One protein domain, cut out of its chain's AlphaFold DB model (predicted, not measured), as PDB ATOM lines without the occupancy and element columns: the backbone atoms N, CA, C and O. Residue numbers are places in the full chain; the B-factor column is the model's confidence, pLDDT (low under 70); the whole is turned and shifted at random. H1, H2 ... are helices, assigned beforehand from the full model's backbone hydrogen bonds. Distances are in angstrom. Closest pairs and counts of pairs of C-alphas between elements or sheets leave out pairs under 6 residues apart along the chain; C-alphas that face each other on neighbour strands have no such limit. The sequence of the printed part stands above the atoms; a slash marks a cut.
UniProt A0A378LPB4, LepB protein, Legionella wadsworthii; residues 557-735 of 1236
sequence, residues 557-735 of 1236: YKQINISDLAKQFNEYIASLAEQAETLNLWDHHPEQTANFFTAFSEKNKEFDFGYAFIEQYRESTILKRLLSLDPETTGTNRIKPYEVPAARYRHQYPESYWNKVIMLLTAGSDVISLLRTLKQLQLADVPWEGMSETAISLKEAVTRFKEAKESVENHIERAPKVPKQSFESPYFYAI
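What this domain is: This is residues 557 to 735 of the 1236 residues of the protein "LepB protein" of Legionella wadsworthii (UniProt A0A378LPB4). A long helical hairpin, H6 folded back on H5, has H1 alongside part of H5, with a head of short helices H2, H3 and H4 and loops towards one end. The printed part has 179 residues with six named helices, H1 to H6, and is all helix. It is compact, radius of gyration of the C-alphas 18.1 A, spanning 60 by 40 by 28 A.

How they stand to each other: Start at H6, residues 688 to 716: it touches H5, residues 657 to 683, opposite ways at a shallow 21 degrees, closest at C-alphas 708 and 664, 4.8 A. H5 touches H1, residues 562 to 582, with residues 665 to 676 alone, closest at C-alphas 676 and 562, 6.6 A. H1 touches H3, residues 619 to 627, closest at C-alphas 577 and 620, 4.8 A. H4, residues 640 to 652, touches H2, residues 596 to 599, closest at C-alphas 645 and 597, 5.5 A. In H1, H3 and H5 every O i to N i+4 pair is within hydrogen-bond range; H4 has 7 of 9, H6 23 of 25, and H2 is too short for one.

Where its parts are: Find C-alpha 562 at (47.358, 36.762, 20.512); H1 runs 30.2 A from there. H5 runs 39.2 A, and H6 41.2 A to C-alpha 716 at (39.459, 14.453, 37.853).

The domain as a whole: The printed part has no cut; the links between H1, H2, H3 and H4 are long. No printed residue is under 70 in pLDDT.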
ATOM      1  N   TYR A 557      49.140  33.845   9.650       89.00
ATOM      2  CA  TYR A 557      49.254  34.206  11.060       89.00
ATOM      3  C   TYR A 557      49.176  35.728  11.278       89.00
ATOM      4  O   TYR A 557      49.098  36.171  12.427       89.00
ATOM      5  N   LYS A 558      49.173  36.573  10.231       87.25
ATOM      6  CA  LYS A 558      49.169  38.044  10.389       87.25
ATOM      7  C   LYS A 558      47.923  38.525  11.143       87.25
ATOM      8  O   LYS A 558      48.013  39.482  11.918       87.25
ATOM      9  N   GLN A 559      46.795  37.820  11.036       84.50
ATOM     10  CA  GLN A 559      45.505  38.235  11.606       84.50
ATOM     11  C   GLN A 559      45.164  37.649  12.993       84.50
ATOM     12  O   GLN A 559      44.265  38.174  13.649       84.50
ATOM     13  N   ILE A 560      45.900  36.655  13.518       87.94
ATOM     14  CA  ILE A 560      45.570  36.057  14.830       87.94
ATOM     15  C   ILE A 560      45.690  37.082  15.979       87.94
ATOM     16  O   ILE A 560      46.710  37.776  16.116       87.94
ATOM     17  N   ASN A 561      44.668  37.170  16.840       89.25
ATOM     18  CA  ASN A 561      44.703  38.019  18.033       89.25
ATOM     19  C   ASN A 561      45.280  37.275  19.250       89.25
ATOM     20  O   ASN A 561      44.553  36.724  20.078       89.25
ATOM     21  N   ILE A 562      46.606  37.328  19.382       90.94
ATOM     22  CA  ILE A 562      47.358  36.762  20.512       90.94
ATOM     23  C   ILE A 562      46.857  37.289  21.878       90.94
ATOM     24  O   ILE A 562      46.863  36.541  22.855       90.94
ATOM     25  N   SER A 563      46.373  38.537  21.957       90.50
ATOM     26  CA  SER A 563      45.877  39.129  23.212       90.50
ATOM     27  C   SER A 563      44.583  38.474  23.702       90.50
ATOM     28  O   SER A 563      44.403  38.283  24.903       90.50
ATOM     29  N   ASP A 564      43.672  38.121  22.794       89.56
ATOM     30  CA  ASP A 564      42.429  37.436  23.170       89.56
ATOM     31  C   ASP A 564      42.651  35.944  23.430       89.56
ATOM     32  O   ASP A 564      42.094  35.418  24.392       89.56
ATOM     33  N   LEU A 565      43.565  35.301  22.696       91.12
ATOM     34  CA  LEU A 565      43.990  33.929  22.988       91.12
ATOM     35  C   LEU A 565      44.606  33.806  24.399       91.12
ATOM     36  O   LEU A 565      44.325  32.850  25.120       91.12
ATOM     37  N   ALA A 566      45.385  34.804  24.836       92.06
ATOM     38  CA  ALA A 566      45.915  34.873  26.200       92.06
ATOM     39  C   ALA A 566      44.818  35.056  27.272       92.06
ATOM     40  O   ALA A 566      44.933  34.498  28.362       92.06
ATOM     41  N   LYS A 567      43.730  35.786  26.974       91.94
ATOM     42  CA  LYS A 567      42.579  35.941  27.892       91.94
ATOM     43  C   LYS A 567      41.813  34.626  28.036       91.94
ATOM     44  O   LYS A 567      41.627  34.165  29.158       91.94
ATOM     45  N   GLN A 568      41.500  33.967  26.920       93.00
ATOM     46  CA  GLN A 568      40.856  32.647  26.897       93.00
ATOM     47  C   GLN A 568      41.684  31.587  27.642       93.00
ATOM     48  O   GLN A 568      41.137  30.729  28.336       93.00
ATOM     49  N   PHE A 569      43.013  31.652  27.536       94.56
ATOM     50  CA  PHE A 569      43.919  30.795  28.301       94.56
ATOM     51  C   PHE A 569      43.879  31.092  29.808       94.56
ATOM     52  O   PHE A 569      43.772  30.163  30.606       94.56
ATOM     53  N   ASN A 570      43.875  32.364  30.218       93.75
ATOM     54  CA  ASN A 570      43.722  32.746  31.628       93.75
ATOM     55  C   ASN A 570      42.365  32.313  32.213       93.75
ATOM     56  O   ASN A 570      42.302  31.859  33.354       93.75
ATOM     57  N   GLU A 571      41.288  32.404  31.431       94.12
ATOM     58  CA  GLU A 571      39.955  31.902  31.793       94.12
ATOM     59  C   GLU A 571      39.958  30.372  31.962       94.12
ATOM     60  O   GLU A 571      39.388  29.848  32.923       94.12
ATOM     61  N   TYR A 572      40.679  29.646  31.101       94.88
ATOM     62  CA  TYR A 572      40.881  28.199  31.230       94.88
ATOM     63  C   TYR A 572      41.697  27.825  32.483       94.88
ATOM     64  O   TYR A 572      41.316  26.900  33.204       94.88
ATOM     65  N   ILE A 573      42.756  28.580  32.816       95.19
ATOM     66  CA  ILE A 573      43.490  28.432  34.089       95.19
ATOM     67  C   ILE A 573      42.549  28.668  35.279       95.19
ATOM     68  O   ILE A 573      42.558  27.891  36.232       95.19
ATOM     69  N   ALA A 574      41.733  29.726  35.238       93.81
ATOM     70  CA  ALA A 574      40.799  30.052  36.312       93.81
ATOM     71  C   ALA A 574      39.748  28.948  36.520       93.81
ATOM     72  O   ALA A 574      39.481  28.578  37.665       93.81
ATOM     73  N   SER A 575      39.222  28.372  35.435       94.12
ATOM     74  CA  SER A 575      38.271  27.255  35.476       94.12
ATOM     75  C   SER A 575      38.886  25.989  36.090       94.12
ATOM     76  O   SER A 575      38.321  25.433  37.033       94.12
ATOM     77  N   LEU A 576      40.088  25.585  35.653       94.38
ATOM     78  CA  LEU A 576      40.821  24.455  36.246       94.38
ATOM     79  C   LEU A 576      41.145  24.688  37.732       94.38
ATOM     80  O   LEU A 576      41.071  23.762  38.541       94.38
ATOM     81  N   ALA A 577      41.472  25.927  38.105       94.00
ATOM     82  CA  ALA A 577      41.754  26.317  39.482       94.00
ATOM     83  C   ALA A 577      40.497  26.273  40.380       94.00
ATOM     84  O   ALA A 577      40.590  25.852  41.535       94.00
ATOM     85  N   GLU A 578      39.321  26.665  39.880       91.88
ATOM     86  CA  GLU A 578      38.054  26.536  40.617       91.88
ATOM     87  C   GLU A 578      37.588  25.074  40.721       91.88
ATOM     88  O   GLU A 578      37.092  24.654  41.773       91.88
ATOM     89  N   GLN A 579      37.774  24.284  39.661       90.81
ATOM     90  CA  GLN A 579      37.456  22.859  39.648       90.81
ATOM     91  C   GLN A 579      38.310  22.087  40.664       90.81
ATOM     92  O   GLN A 579      37.775  21.275  41.420       90.81
ATOM     93  N   ALA A 580      39.609  22.398  40.744       91.94
ATOM     94  CA  ALA A 580      40.530  21.808  41.711       91.94
ATOM     95  C   ALA A 580      40.116  22.065  43.168       91.94
ATOM     96  O   ALA A 580      40.105  21.144  43.977       91.94
ATOM     97  N   GLU A 581      39.707  23.294  43.482       90.12
ATOM     98  CA  GLU A 581      39.219  23.688  44.813       90.12
ATOM     99  C   GLU A 581      37.856  23.057  45.133       90.12
ATOM    100  O   GLU A 581      37.613  22.588  46.241       90.12
ATOM    101  N   THR A 582      36.957  22.997  44.147       87.94
ATOM    102  CA  THR A 582      35.601  22.451  44.320       87.94
ATOM    103  C   THR A 582      35.593  20.926  44.501       87.94
ATOM    104  O   THR A 582      34.676  20.404  45.130       87.94
ATOM    105  N   LEU A 583      36.609  20.220  43.992       88.81
ATOM    106  CA  LEU A 583      36.788  18.769  44.138       88.81
ATOM    107  C   LEU A 583      37.902  18.378  45.136       88.81
ATOM    108  O   LEU A 583      38.181  17.194  45.296       88.81
ATOM    109  N   ASN A 584      38.530  19.354  45.804       90.44
ATOM    110  CA  ASN A 584      39.690  19.189  46.692       90.44
ATOM    111  C   ASN A 584      40.860  18.379  46.084       90.44
ATOM    112  O   ASN A 584      41.456  17.529  46.742       90.44
ATOM    113  N   LEU A 585      41.224  18.654  44.827       91.69
ATOM    114  CA  LEU A 585      42.304  17.955  44.100       91.69
ATOM    115  C   LEU A 585      43.720  18.304  44.602       91.69
ATOM    116  O   LEU A 585      44.712  17.769  44.109       91.69
ATOM    117  N   TRP A 586      43.807  19.199  45.588       91.56
ATOM    118  CA  TRP A 586      45.012  19.500  46.364       91.56
ATOM    119  C   TRP A 586      45.164  18.604  47.611       91.56
ATOM    120  O   TRP A 586      46.198  18.671  48.266       91.56
ATOM    121  N   ASP A 587      44.155  17.777  47.921       88.50
ATOM    122  CA  ASP A 587      44.038  16.932  49.125       88.50
ATOM    123  C   ASP A 587      44.185  17.706  50.454       88.50
ATOM    124  O   ASP A 587      44.682  17.200  51.460       88.50
ATOM    125  N   HIS A 588      43.729  18.965  50.477       89.56
ATOM    126  CA  HIS A 588      43.839  19.825  51.653       89.56
ATOM    127  C   HIS A 588      42.867  19.384  52.758       89.56
ATOM    128  O   HIS A 588      41.655  19.246  52.539       89.56
ATOM    129  N   HIS A 589      43.386  19.167  53.965       86.38
ATOM    130  CA  HIS A 589      42.606  18.758  55.133       86.38
ATOM    131  C   HIS A 589      42.152  19.990  55.946       86.38
ATOM    132  O   HIS A 589      42.940  20.916  56.107       86.38
ATOM    133  N   PRO A 590      40.940  20.016  56.540       81.56
ATOM    134  CA  PRO A 590      40.455  21.172  57.312       81.56
ATOM    135  C   PRO A 590      41.336  21.592  58.502       81.56
ATOM    136  O   PRO A 590      41.297  22.745  58.916       81.56
ATOM    137  N   GLU A 591      42.132  20.662  59.040       83.38
ATOM    138  CA  GLU A 591      43.085  20.902  60.136       83.38
ATOM    139  C   GLU A 591      44.343  21.678  59.686       83.38
ATOM    140  O   GLU A 591      45.121  22.155  60.516       83.38
ATOM    141  N   GLN A 592      44.598  21.741  58.376       88.88
ATOM    142  CA  GLN A 592      45.769  22.387  57.791       88.88
ATOM    143  C   GLN A 592      45.492  23.872  57.531       88.88
ATOM    144  O   GLN A 592      44.385  24.285  57.194       88.88
ATOM    145  N   THR A 593      46.533  24.686  57.682       89.44
ATOM    146  CA  THR A 593      46.515  26.107  57.306       89.44
ATOM    147  C   THR A 593      47.554  26.443  56.242       89.44
ATOM    148  O   THR A 593      47.479  27.516  55.656       89.44
ATOM    149  N   ALA A 594      48.518  25.556  55.982       93.00
ATOM    150  CA  ALA A 594      49.649  25.805  55.096       93.00
ATOM    151  C   ALA A 594      49.626  24.893  53.863       93.00
ATOM    152  O   ALA A 594      49.389  23.691  53.983       93.00
ATOM    153  N   ASN A 595      49.944  25.460  52.699       94.94
ATOM    154  CA  ASN A 595      50.016  24.736  51.432       94.94
ATOM    155  C   ASN A 595      51.146  23.702  51.382       94.94
ATOM    156  O   ASN A 595      52.173  23.827  52.061       94.94
ATOM    157  N   PHE A 596      51.016  22.725  50.483       94.50
ATOM    158  CA  PHE A 596      52.002  21.652  50.345       94.50
ATOM    159  C   PHE A 596      53.388  22.114  49.846       94.50
ATOM    160  O   PHE A 596      54.373  21.394  50.024       94.50
ATOM    161  N   PHE A 597      53.524  23.329  49.298       95.69
ATOM    162  CA  PHE A 597      54.831  23.918  48.953       95.69
ATOM    163  C   PHE A 597      55.631  24.389  50.171       95.69
ATOM    164  O   PHE A 597      56.845  24.577  50.072       95.69
ATOM    165  N   THR A 598      54.988  24.556  51.328       93.75
ATOM    166  CA  THR A 598      55.626  25.015  52.571       93.75
ATOM    167  C   THR A 598      56.757  24.085  53.030       93.75
ATOM    168  O   THR A 598      57.733  24.555  53.612       93.75
ATOM    169  N   ALA A 599      56.690  22.790  52.695       92.69
ATOM    170  CA  ALA A 599      57.753  21.810  52.947       92.69
ATOM    171  C   ALA A 599      58.970  21.928  51.997       92.69
ATOM    172  O   ALA A 599      60.014  21.334  52.257       92.69
ATOM    173  N   PHE A 600      58.847  22.686  50.902       93.44
ATOM    174  CA  PHE A 600      59.853  22.820  49.836       93.44
ATOM    175  C   PHE A 600      60.509  24.208  49.782       93.44
ATOM    176  O   PHE A 600      61.419  24.444  48.979       93.44
ATOM    177  N   SER A 601      60.037  25.126  50.625       91.75
ATOM    178  CA  SER A 601      60.457  26.521  50.685       91.75
ATOM    179  C   SER A 601      61.495  26.765  51.776       91.75
ATOM    180  O   SER A 601      61.426  26.198  52.862       91.75
ATOM    181  N   GLU A 602      62.415  27.692  51.513       88.12
ATOM    182  CA  GLU A 602      63.311  28.269  52.526       88.12
ATOM    183  C   GLU A 602      62.609  29.338  53.389       88.12
ATOM    184  O   GLU A 602      63.237  29.949  54.250       88.12
ATOM    185  N   LYS A 603      61.295  29.542  53.186       87.06
ATOM    186  CA  LYS A 603      60.414  30.411  53.989       87.06
ATOM    187  C   LYS A 603      60.908  31.861  54.098       87.06
ATOM    188  O   LYS A 603      60.758  32.500  55.139       87.06
ATOM    189  N   ASN A 604      61.478  32.387  53.009       86.44
ATOM    190  CA  ASN A 604      61.934  33.774  52.947       86.44
ATOM    191  C   ASN A 604      60.770  34.747  53.223       86.44
ATOM    192  O   ASN A 604      59.755  34.734  52.520       86.44
ATOM    193  N   LYS A 605      60.936  35.582  54.254       90.88
ATOM    194  CA  LYS A 605      59.950  36.574  54.698       90.88
ATOM    195  C   LYS A 605      60.098  37.934  54.012       90.88
ATOM    196  O   LYS A 605      59.207  38.765  54.171       90.88
ATOM    197  N   GLU A 606      61.181  38.164  53.278       92.62
ATOM    198  CA  GLU A 606      61.401  39.401  52.523       92.62
ATOM    199  C   GLU A 606      60.737  39.352  51.141       92.62
ATOM    200  O   GLU A 606      60.326  38.288  50.669       92.62
ATOM    201  N   PHE A 607      60.646  40.505  50.473       92.56
ATOM    202  CA  PHE A 607      60.214  40.553  49.078       92.56
ATOM    203  C   PHE A 607      61.235  39.874  48.159       92.56
ATOM    204  O   PHE A 607      62.416  40.217  48.145       92.56
ATOM    205  N   ASP A 608      60.743  38.994  47.293       89.62
ATOM    206  CA  ASP A 608      61.417  38.587  46.072       89.62
ATOM    207  C   ASP A 608      60.479  38.853  44.885       89.62
ATOM    208  O   ASP A 608      59.377  38.309  44.800       89.62
ATOM    209  N   PHE A 609      60.893  39.752  43.989       88.00
ATOM    210  CA  PHE A 609      60.088  40.219  42.850       88.00
ATOM    211  C   PHE A 609      58.697  40.793  43.235       88.00
ATOM    212  O   PHE A 609      57.718  40.627  42.509       88.00
ATOM    213  N   GLY A 610      58.601  41.451  44.399       90.00
ATOM    214  CA  GLY A 610      57.375  42.093  44.904       90.00
ATOM    215  C   GLY A 610      56.409  41.181  45.674       90.00
ATOM    216  O   GLY A 610      55.313  41.611  46.045       90.00
ATOM    217  N   TYR A 611      56.795  39.931  45.935       92.94
ATOM    218  CA  TYR A 611      56.031  38.976  46.744       92.94
ATOM    219  C   TYR A 611      56.916  38.402  47.855       92.94
ATOM    220  O   TYR A 611      58.086  38.118  47.622       92.94
ATOM    221  N   ALA A 612      56.363  38.179  49.044       94.69
ATOM    222  CA  ALA A 612      56.985  37.382  50.105       94.69
ATOM    223  C   ALA A 612      56.341  35.984  50.184       94.69
ATOM    224  O   ALA A 612      55.241  35.761  49.669       94.69
ATOM    225  N   PHE A 613      56.997  35.020  50.838       95.56
ATOM    226  CA  PHE A 613      56.427  33.679  51.005       95.56
ATOM    227  C   PHE A 613      55.340  33.671  52.098       95.56
ATOM    228  O   PHE A 613      55.633  33.938  53.263       95.56
ATOM    229  N   ILE A 614      54.090  33.344  51.741       96.19
ATOM    230  CA  ILE A 614      52.961  33.194  52.685       96.19
ATOM    231  C   ILE A 614      52.543  31.730  52.725       96.19
ATOM    232  O   ILE A 614      51.956  31.254  51.757       96.19
ATOM    233  N   GLU A 615      52.819  31.023  53.822       95.38
ATOM    234  CA  GLU A 615      52.549  29.577  53.954       95.38
ATOM    235  C   GLU A 615      51.074  29.230  53.694       95.38
ATOM    236  O   GLU A 615      50.765  28.159  53.186       95.38
ATOM    237  N   GLN A 616      50.169  30.168  53.980       95.31
ATOM    238  CA  GLN A 616      48.723  30.016  53.857       95.31
ATOM    239  C   GLN A 616      48.157  30.332  52.457       95.31
ATOM    240  O   GLN A 616      46.943  30.318  52.292       95.31
ATOM    241  N   TYR A 617      48.972  30.634  51.435       95.94
ATOM    242  CA  TYR A 617      48.471  30.788  50.053       95.94
ATOM    243  C   TYR A 617      47.786  29.499  49.577       95.94
ATOM    244  O   TYR A 617      48.399  28.443  49.662       95.94
ATOM    245  N   ARG A 618      46.587  29.576  48.989       94.69
ATOM    246  CA  ARG A 618      45.936  28.412  48.363       94.69
ATOM    247  C   ARG A 618      46.631  28.024  47.062       94.69
ATOM    248  O   ARG A 618      47.003  28.893  46.267       94.69
ATOM    249  N   GLU A 619      46.756  26.731  46.793       95.56
ATOM    250  CA  GLU A 619      47.472  26.217  45.624       95.56
ATOM    251  C   GLU A 619      46.838  26.656  44.300       95.56
ATOM    252  O   GLU A 619      47.564  27.027  43.378       95.56
ATOM    253  N   SER A 620      45.510  26.773  44.218       94.75
ATOM    254  CA  SER A 620      44.847  27.362  43.044       94.75
ATOM    255  C   SER A 620      45.165  28.847  42.837       94.75
ATOM    256  O   SER A 620      45.160  29.322  41.699       94.75
ATOM    257  N   THR A 621      45.477  29.603  43.893       94.12
ATOM    258  CA  THR A 621      45.962  30.990  43.771       94.12
ATOM    259  C   THR A 621      47.385  31.014  43.228       94.12
ATOM    260  O   THR A 621      47.667  31.754  42.286       94.12
ATOM    261  N   ILE A 622      48.259  30.152  43.755       94.75
ATOM    262  CA  ILE A 622      49.642  30.000  43.284       94.75
ATOM    263  C   ILE A 622      49.661  29.560  41.812       94.75
ATOM    264  O   ILE A 622      50.411  30.128  41.023       94.75
ATOM    265  N   LEU A 623      48.791  28.624  41.413       94.31
ATOM    266  CA  LEU A 623      48.628  28.168  40.029       94.31
ATOM    267  C   LEU A 623      48.293  29.332  39.089       94.31
ATOM    268  O   LEU A 623      48.994  29.558  38.103       94.31
ATOM    269  N   LYS A 624      47.250  30.106  39.431       92.62
ATOM    270  CA  LYS A 624      46.844  31.297  38.672       92.62
ATOM    271  C   LYS A 624      47.998  32.294  38.558       92.62
ATOM    272  O   LYS A 624      48.250  32.789  37.464       92.62
ATOM    273  N   ARG A 625      48.730  32.571  39.643       90.44
ATOM    274  CA  ARG A 625      49.834  33.548  39.641       90.44
ATOM    275  C   ARG A 625      51.073  33.075  38.873       90.44
ATOM    276  O   ARG A 625      51.664  33.880  38.167       90.44
ATOM    277  N   LEU A 626      51.444  31.796  38.951       89.62
ATOM    278  CA  LEU A 626      52.602  31.257  38.223       89.62
ATOM    279  C   LEU A 626      52.399  31.216  36.699       89.62
ATOM    280  O   LEU A 626      53.381  31.323  35.966       89.62
ATOM    281  N   LEU A 627      51.159  31.025  36.228       91.44
ATOM    282  CA  LEU A 627      50.886  30.651  34.834       91.44
ATOM    283  C   LEU A 627      49.981  31.601  34.040       91.44
ATOM    284  O   LEU A 627      49.950  31.483  32.817       91.44
ATOM    285  N   SER A 628      49.273  32.544  34.675       91.12
ATOM    286  CA  SER A 628      48.479  33.521  33.913       91.12
ATOM    287  C   SER A 628      49.387  34.425  33.081       91.12
ATOM    288  O   SER A 628      50.355  35.000  33.593       91.12
ATOM    289  N   LEU A 629      49.042  34.581  31.806       91.19
ATOM    290  CA  LEU A 629      49.752  35.430  30.862       91.19
ATOM    291  C   LEU A 629      49.228  36.863  30.928       91.19
ATOM    292  O   LEU A 629      48.023  37.110  30.920       91.19
ATOM    293  N   ASP A 630      50.144  37.820  30.925       88.50
ATOM    294  CA  ASP A 630      49.871  39.217  30.610       88.50
ATOM    295  C   ASP A 630      49.240  39.321  29.198       88.50
ATOM    296  O   ASP A 630      49.881  38.898  28.232       88.50
ATOM    297  N   PRO A 631      48.011  39.851  29.024       88.19
ATOM    298  CA  PRO A 631      47.370  39.907  27.708       88.19
ATOM    299  C   PRO A 631      47.981  40.910  26.718       88.19
ATOM    300  O   PRO A 631      47.584  40.905  25.552       88.19
ATOM    301  N   GLU A 632      48.900  41.774  27.150       84.00
ATOM    302  CA  GLU A 632      49.635  42.708  26.292       84.00
ATOM    303  C   GLU A 632      51.025  42.162  25.951       84.00
ATOM    304  O   GLU A 632      51.407  42.120  24.782       84.00
ATOM    305  N   THR A 633      51.782  41.695  26.953       83.62
ATOM    306  CA  THR A 633      53.171  41.239  26.752       83.62
ATOM    307  C   THR A 633      53.319  39.728  26.587       83.62
ATOM    308  O   THR A 633      54.390  39.264  26.204       83.62
ATOM    309  N   THR A 634      52.280  38.926  26.846       81.94
ATOM    310  CA  THR A 634      52.286  37.443  26.810       81.94
ATOM    311  C   THR A 634      53.414  36.785  27.617       81.94
ATOM    312  O   THR A 634      53.952  35.746  27.240       81.94
ATOM    313  N   GLY A 635      53.788  37.408  28.737       81.69
ATOM    314  CA  GLY A 635      54.692  36.841  29.743       81.69
ATOM    315  C   GLY A 635      53.935  36.516  31.029       81.69
ATOM    316  O   GLY A 635      52.875  37.090  31.276       81.69
ATOM    317  N   THR A 636      54.461  35.617  31.858       78.94
ATOM    318  CA  THR A 636      53.867  35.305  33.166       78.94
ATOM    319  C   THR A 636      54.193  36.380  34.207       78.94
ATOM    320  O   THR A 636      55.315  36.889  34.283       78.94
ATOM    321  N   ASN A 637      53.216  36.716  35.053       75.38
ATOM    322  CA  ASN A 637      53.405  37.649  36.169       75.38
ATOM    323  C   ASN A 637      54.067  36.936  37.364       75.38
ATOM    324  O   ASN A 637      53.393  36.468  38.279       75.38
ATOM    325  N   ARG A 638      55.401  36.836  37.329       77.62
ATOM    326  CA  ARG A 638      56.230  36.016  38.235       77.62
ATOM    327  C   ARG A 638      55.939  36.222  39.729       77.62
ATOM    328  O   ARG A 638      56.305  37.241  40.306       77.62
ATOM    329  N   ILE A 639      55.410  35.184  40.377       89.69
ATOM    330  CA  ILE A 639      55.350  35.044  41.842       89.69
ATOM    331  C   ILE A 639      56.591  34.277  42.341       89.69
ATOM    332  O   ILE A 639      56.539  33.117  42.755       89.69
ATOM    333  N   LYS A 640      57.755  34.934  42.256       90.06
ATOM    334  CA  LYS A 640      59.081  34.302  42.404       90.06
ATOM    335  C   LYS A 640      59.289  33.436  43.668       90.06
ATOM    336  O   LYS A 640      59.885  32.367  43.511       90.06
ATOM    337  N   PRO A 641      58.748  33.761  44.868       94.12
ATOM    338  CA  PRO A 641      58.852  32.894  46.051       94.12
ATOM    339  C   PRO A 641      58.300  31.472  45.875       94.12
ATOM    340  O   PRO A 641      58.664  30.588  46.646       94.12
ATOM    341  N   TYR A 642      57.432  31.239  44.884       94.50
ATOM    342  CA  TYR A 642      56.801  29.942  44.626       94.50
ATOM    343  C   TYR A 642      57.401  29.153  43.458       94.50
ATOM    344  O   TYR A 642      57.142  27.955  43.357       94.50
ATOM    345  N   GLU A 643      58.248  29.756  42.620       91.94
ATOM    346  CA  GLU A 643      58.839  29.073  41.460       91.94
ATOM    347  C   GLU A 643      59.719  27.879  41.875       91.94
ATOM    348  O   GLU A 643      59.544  26.764  41.379       91.94
ATOM    349  N   VAL A 644      60.636  28.088  42.828       93.44
ATOM    350  CA  VAL A 644      61.542  27.032  43.318       93.44
ATOM    351  C   VAL A 644      60.801  25.970  44.149       93.44
ATOM    352  O   VAL A 644      60.997  24.785  43.866       93.44
ATOM    353  N   PRO A 645      59.915  26.313  45.111       94.75
ATOM    354  CA  PRO A 645      59.093  25.319  45.805       94.75
ATOM    355  C   PRO A 645      58.217  24.482  44.865       94.75
ATOM    356  O   PRO A 645      58.164  23.262  45.020       94.75
ATOM    357  N   ALA A 646      57.590  25.091  43.851       93.69
ATOM    358  CA  ALA A 646      56.787  24.362  42.871       93.69
ATOM    359  C   ALA A 646      57.637  23.421  42.003       93.69
ATOM    360  O   ALA A 646      57.227  22.288  41.753       93.69
ATOM    361  N   ALA A 647      58.836  23.842  41.583       91.81
ATOM    362  CA  ALA A 647      59.766  22.981  40.851       91.81
ATOM    363  C   ALA A 647      60.248  21.786  41.699       91.81
ATOM    364  O   ALA A 647      60.239  20.650  41.221       91.81
ATOM    365  N   ARG A 648      60.604  22.019  42.971       94.81
ATOM    366  CA  ARG A 648      60.998  20.958  43.917       94.81
ATOM    367  C   ARG A 648      59.852  19.969  44.175       94.81
ATOM    368  O   ARG A 648      60.069  18.763  44.085       94.81
ATOM    369  N   TYR A 649      58.631  20.463  44.404       95.25
ATOM    370  CA  TYR A 649      57.439  19.626  44.581       95.25
ATOM    371  C   TYR A 649      57.173  18.745  43.349       95.25
ATOM    372  O   TYR A 649      56.990  17.537  43.488       95.25
ATOM    373  N   ARG A 650      57.218  19.314  42.130       93.69
ATOM    374  CA  ARG A 650      57.036  18.556  40.874       93.69
ATOM    375  C   ARG A 650      58.058  17.430  40.706       93.69
ATOM    376  O   ARG A 650      57.702  16.375  40.194       93.69
ATOM    377  N   HIS A 651      59.306  17.647  41.130       92.25
ATOM    378  CA  HIS A 651      60.358  16.631  41.053       92.25
ATOM    379  C   HIS A 651      60.126  15.464  42.029       92.25
ATOM    380  O   HIS A 651      60.380  14.318  41.671       92.25
ATOM    381  N   GLN A 652      59.609  15.735  43.234       95.81
ATOM    382  CA  GLN A 652      59.300  14.690  44.219       95.81
ATOM    383  C   GLN A 652      57.966  13.970  43.944       95.81
ATOM    384  O   GLN A 652      57.848  12.782  44.239       95.81
ATOM    385  N   TYR A 653      56.976  14.657  43.363       93.81
ATOM    386  CA  TYR A 653      55.628  14.127  43.128       93.81
ATOM    387  C   TYR A 653      55.189  14.257  41.652       93.81
ATOM    388  O   TYR A 653      54.263  15.018  41.344       93.81
ATOM    389  N   PRO A 654      55.805  13.508  40.715       92.38
ATOM    390  CA  PRO A 654      55.501  13.610  39.283       92.38
ATOM    391  C   PRO A 654      54.065  13.196  38.916       92.38
ATOM    392  O   PRO A 654      53.491  13.754  37.985       92.38
ATOM    393  N   GLU A 655      53.435  12.289  39.668       90.88
ATOM    394  CA  GLU A 655      52.043  11.867  39.422       90.88
ATOM    395  C   GLU A 655      50.978  12.745  40.108       90.88
ATOM    396  O   GLU A 655      49.781  12.485  39.976       90.88
ATOM    397  N   SER A 656      51.390  13.804  40.814       93.81
ATOM    398  CA  SER A 656      50.464  14.754  41.444       93.81
ATOM    399  C   SER A 656      49.549  15.440  40.422       93.81
ATOM    400  O   SER A 656      49.963  15.750  39.300       93.81
ATOM    401  N   TYR A 657      48.321  15.763  40.844       94.38
ATOM    402  CA  TYR A 657      47.409  16.606  40.064       94.38
ATOM    403  C   TYR A 657      48.081  17.933  39.668       94.38
ATOM    404  O   TYR A 657      48.009  18.342  38.511       94.38
ATOM    405  N   TRP A 658      48.846  18.536  40.590       94.94
ATOM    406  CA  TRP A 658      49.673  19.714  40.315       94.94
ATOM    407  C   TRP A 658      50.604  19.514  39.116       94.94
ATOM    408  O   TRP A 658      50.533  20.294  38.172       94.94
ATOM    409  N   ASN A 659      51.454  18.478  39.091       94.69
ATOM    410  CA  ASN A 659      52.376  18.298  37.965       94.69
ATOM    411  C   ASN A 659      51.635  18.090  36.632       94.69
ATOM    412  O   ASN A 659      52.046  18.671  35.627       94.69
ATOM    413  N   LYS A 660      50.525  17.338  36.627       95.06
ATOM    414  CA  LYS A 660      49.697  17.120  35.428       95.06
ATOM    415  C   LYS A 660      49.097  18.431  34.903       95.06
ATOM    416  O   LYS A 660      49.218  18.722  33.715       95.06
ATOM    417  N   VAL A 661      48.546  19.270  35.785       95.56
ATOM    418  CA  VAL A 661      48.002  20.590  35.415       95.56
ATOM    419  C   VAL A 661      49.099  21.568  34.982       95.56
ATOM    420  O   VAL A 661      48.903  22.290  34.007       95.56
ATOM    421  N   ILE A 662      50.275  21.569  35.622       94.44
ATOM    422  CA  ILE A 662      51.410  22.376  35.147       94.44
ATOM    423  C   ILE A 662      51.829  21.936  33.736       94.44
ATOM    424  O   ILE A 662      52.029  22.796  32.887       94.44
ATOM    425  N   MET A 663      51.920  20.631  33.447       93.81
ATOM    426  CA  MET A 663      52.258  20.140  32.101       93.81
ATOM    427  C   MET A 663      51.231  20.576  31.045       93.81
ATOM    428  O   MET A 663      51.624  21.089  29.998       93.81
ATOM    429  N   LEU A 664      49.936  20.442  31.350       95.50
ATOM    430  CA  LEU A 664      48.829  20.902  30.505       95.50
ATOM    431  C   LEU A 664      48.936  22.397  30.177       95.50
ATOM    432  O   LEU A 664      48.867  22.803  29.017       95.50
ATOM    433  N   LEU A 665      49.131  23.227  31.200       94.50
ATOM    434  CA  LEU A 665      49.170  24.674  31.037       94.50
ATOM    435  C   LEU A 665      50.485  25.160  30.405       94.50
ATOM    436  O   LEU A 665      50.455  26.088  29.603       94.50
ATOM    437  N   THR A 666      51.625  24.509  30.667       92.38
ATOM    438  CA  THR A 666      52.868  24.773  29.923       92.38
ATOM    439  C   THR A 666      52.680  24.487  28.432       92.38
ATOM    440  O   THR A 666      53.000  25.351  27.625       92.38
ATOM    441  N   ALA A 667      52.078  23.354  28.050       92.69
ATOM    442  CA  ALA A 667      51.804  23.062  26.640       92.69
ATOM    443  C   ALA A 667      50.847  24.090  25.994       92.69
ATOM    444  O   ALA A 667      51.055  24.493  24.850       92.69
ATOM    445  N   GLY A 668      49.850  24.588  26.735       93.69
ATOM    446  CA  GLY A 668      48.980  25.678  26.271       93.69
ATOM    447  C   GLY A 668      49.737  26.995  26.052       93.69
ATOM    448  O   GLY A 668      49.551  27.657  25.030       93.69
ATOM    449  N   SER A 669      50.644  27.349  26.966       93.00
ATOM    450  CA  SER A 669      51.509  28.527  26.834       93.00
ATOM    451  C   SER A 669      52.527  28.393  25.693       93.00
ATOM    452  O   SER A 669      52.824  29.393  25.033       93.00
ATOM    453  N   ASP A 670      53.045  27.188  25.434       92.94
ATOM    454  CA  ASP A 670      53.933  26.910  24.300       92.94
ATOM    455  C   ASP A 670      53.221  27.223  22.978       92.94
ATOM    456  O   ASP A 670      53.765  27.959  22.155       92.94
ATOM    457  N   VAL A 671      51.979  26.751  22.799       93.69
ATOM    458  CA  VAL A 671      51.166  27.034  21.601       93.69
ATOM    459  C   VAL A 671      50.998  28.540  21.376       93.69
ATOM    460  O   VAL A 671      51.232  29.024  20.268       93.69
ATOM    461  N   ILE A 672      50.659  29.305  22.419       93.94
ATOM    462  CA  ILE A 672      50.497  30.770  22.326       93.94
ATOM    463  C   ILE A 672      51.817  31.441  21.924       93.94
ATOM    464  O   ILE A 672      51.831  32.324  21.061       93.94
ATOM    465  N   SER A 673      52.938  31.014  22.514       93.19
ATOM    466  CA  SER A 673      54.259  31.554  22.188       93.19
ATOM    467  C   SER A 673      54.675  31.232  20.750       93.19
ATOM    468  O   SER A 673      55.189  32.110  20.063       93.19
ATOM    469  N   LEU A 674      54.422  30.011  20.271       94.00
ATOM    470  CA  LEU A 674      54.774  29.563  18.921       94.00
ATOM    471  C   LEU A 674      53.917  30.248  17.846       94.00
ATOM    472  O   LEU A 674      54.463  30.714  16.848       94.00
ATOM    473  N   LEU A 675      52.612  30.424  18.081       92.88
ATOM    474  CA  LEU A 675      51.729  31.220  17.213       92.88
ATOM    475  C   LEU A 675      52.168  32.690  17.135       92.88
ATOM    476  O   LEU A 675      52.175  33.284  16.057       92.88
ATOM    477  N   ARG A 676      52.590  33.274  18.264       93.31
ATOM    478  CA  ARG A 676      53.175  34.624  18.319       93.31
ATOM    479  C   ARG A 676      54.485  34.704  17.525       93.31
ATOM    480  O   ARG A 676      54.666  35.673  16.791       93.31
ATOM    481  N   THR A 677      55.366  33.707  17.632       93.06
ATOM    482  CA  THR A 677      56.614  33.641  16.853       93.06
ATOM    483  C   THR A 677      56.328  33.527  15.356       93.06
ATOM    484  O   THR A 677      56.861  34.320  14.587       93.06
ATOM    485  N   LEU A 678      55.435  32.625  14.931       92.12
ATOM    486  CA  LEU A 678      55.037  32.476  13.523       92.12
ATOM    487  C   LEU A 678      54.466  33.783  12.955       92.12
ATOM    488  O   LEU A 678      54.895  34.222  11.891       92.12
ATOM    489  N   LYS A 679      53.596  34.471  13.709       93.44
ATOM    490  CA  LYS A 679      53.110  35.814  13.357       93.44
ATOM    491  C   LYS A 679      54.243  36.832  13.199       93.44
ATOM    492  O   LYS A 679      54.214  37.619  12.260       93.44
ATOM    493  N   GLN A 680      55.233  36.842  14.093       92.19
ATOM    494  CA  GLN A 680      56.366  37.771  14.010       92.19
ATOM    495  C   GLN A 680      57.284  37.480  12.815       92.19
ATOM    496  O   GLN A 680      57.662  38.416  12.117       92.19
ATOM    497  N   LEU A 681      57.590  36.207  12.537       90.81
ATOM    498  CA  LEU A 681      58.393  35.799  11.379       90.81
ATOM    499  C   LEU A 681      57.695  36.167  10.059       90.81
ATOM    500  O   LEU A 681      58.301  36.797   9.195       90.81
ATOM    501  N   GLN A 682      56.397  35.873   9.937       88.75
ATOM    502  CA  GLN A 682      55.613  36.186   8.737       88.75
ATOM    503  C   GLN A 682      55.402  37.703   8.544       88.75
ATOM    504  O   GLN A 682      55.265  38.161   7.413       88.75
ATOM    505  N   LEU A 683      55.363  38.502   9.621       90.50
ATOM    506  CA  LEU A 683      55.325  39.976   9.557       90.50
ATOM    507  C   LEU A 683      56.688  40.615   9.245       90.50
ATOM    508  O   LEU A 683      56.728  41.781   8.866       90.50
ATOM    509  N   ALA A 684      57.781  39.868   9.401       90.50
ATOM    510  CA  ALA A 684      59.126  40.248   8.974       90.50
ATOM    511  C   ALA A 684      59.493  39.662   7.592       90.50
ATOM    512  O   ALA A 684      60.663  39.685   7.215       90.50
ATOM    513  N   ASP A 685      58.500  39.115   6.874       86.06
ATOM    514  CA  ASP A 685      58.606  38.450   5.567       86.06
ATOM    515  C   ASP A 685      59.748  37.406   5.491       86.06
ATOM    516  O   ASP A 685      60.426  37.245   4.475       86.06
ATOM    517  N   VAL A 686      59.945  36.666   6.592       78.12
ATOM    518  CA  VAL A 686      60.873  35.526   6.674       78.12
ATOM    519  C   VAL A 686      60.366  34.387   5.774       78.12
ATOM    520  O   VAL A 686      59.178  34.060   5.833       78.12
ATOM    521  N   PRO A 687      61.230  33.756   4.954       75.88
ATOM    522  CA  PRO A 687      60.821  32.671   4.067       75.88
ATOM    523  C   PRO A 687      60.460  31.393   4.842       75.88
ATOM    524  O   PRO A 687      60.871  31.195   5.991       75.88
ATOM    525  N   TRP A 688      59.676  30.519   4.203       79.62
ATOM    526  CA  TRP A 688      59.032  29.367   4.843       79.62
ATOM    527  C   TRP A 688      60.012  28.425   5.549       79.62
ATOM    528  O   TRP A 688      59.718  27.932   6.636       79.62
ATOM    529  N   GLU A 689      61.205  28.232   4.994       76.38
ATOM    530  CA  GLU A 689      62.249  27.376   5.556       76.38
ATOM    531  C   GLU A 689      62.594  27.813   6.990       76.38
ATOM    532  O   GLU A 689      62.663  26.976   7.889       76.38
ATOM    533  N   GLY A 690      62.689  29.128   7.232       73.31
ATOM    534  CA  GLY A 690      62.935  29.721   8.552       73.31
ATOM    535  C   GLY A 690      61.718  29.758   9.488       73.31
ATOM    536  O   GLY A 690      61.869  30.050  10.672       73.31
ATOM    537  N   MET A 691      60.516  29.457   8.988       82.50
ATOM    538  CA  MET A 691      59.293  29.301   9.788       82.50
ATOM    539  C   MET A 691      58.970  27.831  10.104       82.50
ATOM    540  O   MET A 691      58.338  27.548  11.125       82.50
ATOM    541  N   SER A 692      59.415  26.902   9.253       82.75
ATOM    542  CA  SER A 692      59.023  25.488   9.248       82.75
ATOM    543  C   SER A 692      59.248  24.774  10.589       82.75
ATOM    544  O   SER A 692      58.321  24.161  11.118       82.75
ATOM    545  N   GLU A 693      60.419  24.935  11.214       84.31
ATOM    546  CA  GLU A 693      60.730  24.359  12.534       84.31
ATOM    547  C   GLU A 693      59.770  24.853  13.631       84.31
ATOM    548  O   GLU A 693      59.386  24.095  14.527       84.31
ATOM    549  N   THR A 694      59.313  26.108  13.542       88.69
ATOM    550  CA  THR A 694      58.354  26.687  14.500       88.69
ATOM    551  C   THR A 694      56.941  26.135  14.271       88.69
ATOM    552  O   THR A 694      56.208  25.905  15.232       88.69
ATOM    553  N   ALA A 695      56.562  25.861  13.018       86.00
ATOM    554  CA  ALA A 695      55.292  25.216  12.682       86.00
ATOM    555  C   ALA A 695      55.261  23.733  13.102       86.00
ATOM    556  O   ALA A 695      54.242  23.261  13.609       86.00
ATOM    557  N   ILE A 696      56.376  23.007  12.971       84.69
ATOM    558  CA  ILE A 696      56.514  21.637  13.498       84.69
ATOM    559  C   ILE A 696      56.401  21.656  15.029       84.69
ATOM    560  O   ILE A 696      55.568  20.949  15.601       84.69
ATOM    561  N   SER A 697      57.136  22.558  15.689       89.81
ATOM    562  CA  SER A 697      57.061  22.767  17.144       89.81
ATOM    563  C   SER A 697      55.634  23.080  17.624       89.81
ATOM    564  O   SER A 697      55.235  22.660  18.712       89.81
ATOM    565  N   LEU A 698      54.837  23.799  16.821       92.06
ATOM    566  CA  LEU A 698      53.431  24.098  17.110       92.06
ATOM    567  C   LEU A 698      52.566  22.825  17.113       92.06
ATOM    568  O   LEU A 698      51.785  22.631  18.046       92.06
ATOM    569  N   LYS A 699      52.737  21.931  16.128       88.62
ATOM    570  CA  LYS A 699      52.054  20.624  16.083       88.62
ATOM    571  C   LYS A 699      52.408  19.766  17.303       88.62
ATOM    572  O   LYS A 699      51.519  19.176  17.922       88.62
ATOM    573  N   GLU A 700      53.675  19.763  17.711       90.06
ATOM    574  CA  GLU A 700      54.130  19.070  18.923       90.06
ATOM    575  C   GLU A 700      53.544  19.683  20.205       90.06
ATOM    576  O   GLU A 700      53.151  18.953  21.113       90.06
ATOM    577  N   ALA A 701      53.439  21.012  20.299       92.19
ATOM    578  CA  ALA A 701      52.853  21.690  21.456       92.19
ATOM    579  C   ALA A 701      51.348  21.402  21.618       92.19
ATOM    580  O   ALA A 701      50.897  21.117  22.729       92.19
ATOM    581  N   VAL A 702      50.580  21.394  20.521       92.38
ATOM    582  CA  VAL A 702      49.154  21.012  20.536       92.38
ATOM    583  C   VAL A 702      48.980  19.535  20.904       92.38
ATOM    584  O   VAL A 702      48.131  19.209  21.734       92.38
ATOM    585  N   THR A 703      49.830  18.648  20.373       90.62
ATOM    586  CA  THR A 703      49.826  17.218  20.740       90.62
ATOM    587  C   THR A 703      50.073  17.031  22.239       90.62
ATOM    588  O   THR A 703      49.264  16.405  22.925       90.62
ATOM    589  N   ARG A 704      51.115  17.675  22.785       93.31
ATOM    590  CA  ARG A 704      51.418  17.654  24.226       93.31
ATOM    591  C   ARG A 704      50.280  18.220  25.081       93.31
ATOM    592  O   ARG A 704      50.033  17.706  26.169       93.31
ATOM    593  N   PHE A 705      49.570  19.253  24.614       94.88
ATOM    594  CA  PHE A 705      48.393  19.783  25.314       94.88
ATOM    595  C   PHE A 705      47.262  18.749  25.371       94.88
ATOM    596  O   PHE A 705      46.659  18.566  26.425       94.88
ATOM    597  N   LYS A 706      46.996  18.055  24.260       92.06
ATOM    598  CA  LYS A 706      45.946  17.034  24.127       92.06
ATOM    599  C   LYS A 706      46.182  15.852  25.078       92.06
ATOM    600  O   LYS A 706      45.302  15.525  25.870       92.06
ATOM    601  N   GLU A 707      47.398  15.307  25.084       92.38
ATOM    602  CA  GLU A 707      47.826  14.231  25.995       92.38
ATOM    603  C   GLU A 707      47.778  14.661  27.473       92.38
ATOM    604  O   GLU A 707      47.266  13.944  28.338       92.38
ATOM    605  N   ALA A 708      48.282  15.860  27.787       94.06
ATOM    606  CA  ALA A 708      48.262  16.382  29.150       94.06
ATOM    607  C   ALA A 708      46.835  16.692  29.634       94.06
ATOM    608  O   ALA A 708      46.546  16.524  30.819       94.06
ATOM    609  N   LYS A 709      45.933  17.095  28.730       94.31
ATOM    610  CA  LYS A 709      44.518  17.329  29.032       94.31
ATOM    611  C   LYS A 709      43.822  16.023  29.399       94.31
ATOM    612  O   LYS A 709      43.234  15.953  30.473       94.31
ATOM    613  N   GLU A 710      43.977  14.982  28.585       93.19
ATOM    614  CA  GLU A 710      43.435  13.651  28.881       93.19
ATOM    615  C   GLU A 710      43.974  13.100  30.216       93.19
ATOM    616  O   GLU A 710      43.225  12.510  30.995       93.19
ATOM    617  N   SER A 711      45.253  13.348  30.529       93.25
ATOM    618  CA  SER A 711      45.890  12.978  31.806       93.25
ATOM    619  C   SER A 711      45.307  13.724  33.020       93.25
ATOM    620  O   SER A 711      45.221  13.160  34.113       93.25
ATOM    621  N   VAL A 712      44.875  14.978  32.838       94.44
ATOM    622  CA  VAL A 712      44.183  15.789  33.857       94.44
ATOM    623  C   VAL A 712      42.721  15.355  34.012       94.44
ATOM    624  O   VAL A 712      42.278  15.127  35.137       94.44
ATOM    625  N   GLU A 713      41.991  15.157  32.914       92.94
ATOM    626  CA  GLU A 713      40.591  14.707  32.917       92.94
ATOM    627  C   GLU A 713      40.458  13.310  33.557       92.94
ATOM    628  O   GLU A 713      39.669  13.133  34.487       92.94
ATOM    629  N   ASN A 714      41.341  12.364  33.210       91.44
ATOM    630  CA  ASN A 714      41.434  11.049  33.867       91.44
ATOM    631  C   ASN A 714      41.727  11.119  35.376       91.44
ATOM    632  O   ASN A 714      41.386  10.185  36.104       91.44
ATOM    633  N   HIS A 715      42.400  12.169  35.856       92.19
ATOM    634  CA  HIS A 715      42.656  12.363  37.287       92.19
ATOM    635  C   HIS A 715      41.397  12.894  37.989       92.19
ATOM    636  O   HIS A 715      41.036  12.407  39.059       92.19
ATOM    637  N   ILE A 716      40.704  13.847  37.358       90.94
ATOM    638  CA  ILE A 716      39.459  14.453  37.853       90.94
ATOM    639  C   ILE A 716      38.345  13.405  37.986       90.94
ATOM    640  O   ILE A 716      37.674  13.361  39.016       90.94
ATOM    641  N   GLU A 717      38.166  12.523  36.997       88.19
ATOM    642  CA  GLU A 717      37.136  11.468  37.035       88.19
ATOM    643  C   GLU A 717      37.316  10.464  38.185       88.19
ATOM    644  O   GLU A 717      36.348   9.848  38.636       88.19
ATOM    645  N   ARG A 718      38.551  10.296  38.672       85.88
ATOM    646  CA  ARG A 718      38.905   9.353  39.748       85.88
ATOM    647  C   ARG A 718      38.872   9.994  41.138       85.88
ATOM    648  O   ARG A 718      39.067   9.289  42.127       85.88
ATOM    649  N   ALA A 719      38.633  11.302  41.230       83.06
ATOM    650  CA  ALA A 719      38.645  12.031  42.489       83.06
ATOM    651  C   ALA A 719      37.408  11.718  43.362       83.06
ATOM    652  O   ALA A 719      36.278  11.672  42.859       83.06
ATOM    653  N   PRO A 720      37.573  11.533  44.687       76.38
ATOM    654  CA  PRO A 720      36.446  11.356  45.596       76.38
ATOM    655  C   PRO A 720      35.638  12.657  45.730       76.38
ATOM    656  O   PRO A 720      36.191  13.752  45.792       76.38
ATOM    657  N   LYS A 721      34.309  12.550  45.840       71.94
ATOM    658  CA  LYS A 721      33.434  13.716  46.057       71.94
ATOM    659  C   LYS A 721      33.481  14.177  47.517       71.94
ATOM    660  O   LYS A 721      32.672  13.744  48.336       71.94
ATOM    661  N   VAL A 722      34.433  15.054  47.825       73.88
ATOM    662  CA  VAL A 722      34.581  15.732  49.123       73.88
ATOM    663  C   VAL A 722      33.582  16.905  49.229       73.88
ATOM    664  O   VAL A 722      33.300  17.548  48.216       73.88
ATOM    665  N   PRO A 723      33.019  17.224  50.414       70.81
ATOM    666  CA  PRO A 723      32.221  18.437  50.602       70.81
ATOM    667  C   PRO A 723      33.031  19.715  50.323       70.81
ATOM    668  O   PRO A 723      34.171  19.835  50.770       70.81
ATOM    669  N   LYS A 724      32.428  20.694  49.630       70.38
ATOM    670  CA  LYS A 724      33.076  21.981  49.322       70.38
ATOM    671  C   LYS A 724      33.407  22.737  50.614       70.38
ATOM    672  O   LYS A 724      32.502  23.188  51.316       70.38
ATOM    673  N   GLN A 725      34.698  22.878  50.908       71.88
ATOM    674  CA  GLN A 725      35.191  23.693  52.020       71.88
ATOM    675  C   GLN A 725      34.984  25.186  51.704       71.88
ATOM    676  O   GLN A 725      35.032  25.603  50.543       71.88
ATOM    677  N   SER A 726      34.736  25.992  52.738       74.19
ATOM    678  CA  SER A 726      34.582  27.447  52.635       74.19
ATOM    679  C   SER A 726      35.591  28.120  53.558       74.19
ATOM    680  O   SER A 726      35.725  27.720  54.714       74.19
ATOM    681  N   PHE A 727      36.292  29.130  53.050       82.31
ATOM    682  CA  PHE A 727      37.381  29.818  53.742       82.31
ATOM    683  C   PHE A 727      37.074  31.315  53.874       82.31
ATOM    684  O   PHE A 727      36.307  31.865  53.086       82.31
ATOM    685  N   GLU A 728      37.697  31.979  54.852       79.50
ATOM    686  CA  GLU A 728      37.581  33.433  55.079       79.50
ATOM    687  C   GLU A 728      38.084  34.259  53.878       79.50
ATOM    688  O   GLU A 728      37.593  35.360  53.636       79.50
ATOM    689  N   SER A 729      39.039  33.713  53.116       89.50
ATOM    690  CA  SER A 729      39.665  34.348  51.955       89.50
ATOM    691  C   SER A 729      39.494  33.508  50.673       89.50
ATOM    692  O   SER A 729      39.594  32.272  50.697       89.50
ATOM    693  N   PRO A 730      39.297  34.151  49.503       89.88
ATOM    694  CA  PRO A 730      39.368  33.481  48.206       89.88
ATOM    695  C   PRO A 730      40.811  33.151  47.769       89.88
ATOM    696  O   PRO A 730      40.984  32.410  46.802       89.88
ATOM    697  N   TYR A 731      41.834  33.669  48.461       94.00
ATOM    698  CA  TYR A 731      43.253  33.539  48.103       94.00
ATOM    699  C   TYR A 731      44.079  32.708  49.086       94.00
ATOM    700  O   TYR A 731      44.991  31.999  48.649       94.00
ATOM    701  N   PHE A 732      43.744  32.767  50.377       94.62
ATOM    702  CA  PHE A 732      44.463  32.133  51.482       94.62
ATOM    703  C   PHE A 732      43.573  31.156  52.267       94.62
ATOM    704  O   PHE A 732      42.351  31.306  52.331       94.62
ATOM    705  N   TYR A 733      44.202  30.163  52.889       93.44
ATOM    706  CA  TYR A 733      43.628  29.374  53.976       93.44
ATOM    707  C   TYR A 733      43.531  30.213  55.265       93.44
ATOM    708  O   TYR A 733      43.943  31.374  55.308       93.44
ATOM    709  N   ALA A 734      42.964  29.642  56.330       91.19
ATOM    710  CA  ALA A 734      42.750  30.359  57.586       91.19
ATOM    711  C   ALA A 734      44.077  30.797  58.241       91.19
ATOM    712  O   ALA A 734      44.904  29.969  58.625       91.19
ATOM    713  N   ILE A 735      44.259  32.109  58.412       93.75
ATOM    714  CA  ILE A 735      45.397  32.706  59.126       93.75
ATOM    715  C   ILE A 735      44.902  33.164  60.503       93.75
ATOM    716  O   ILE A 735      43.964  33.958  60.593       93.75
TER     717      ILE A 735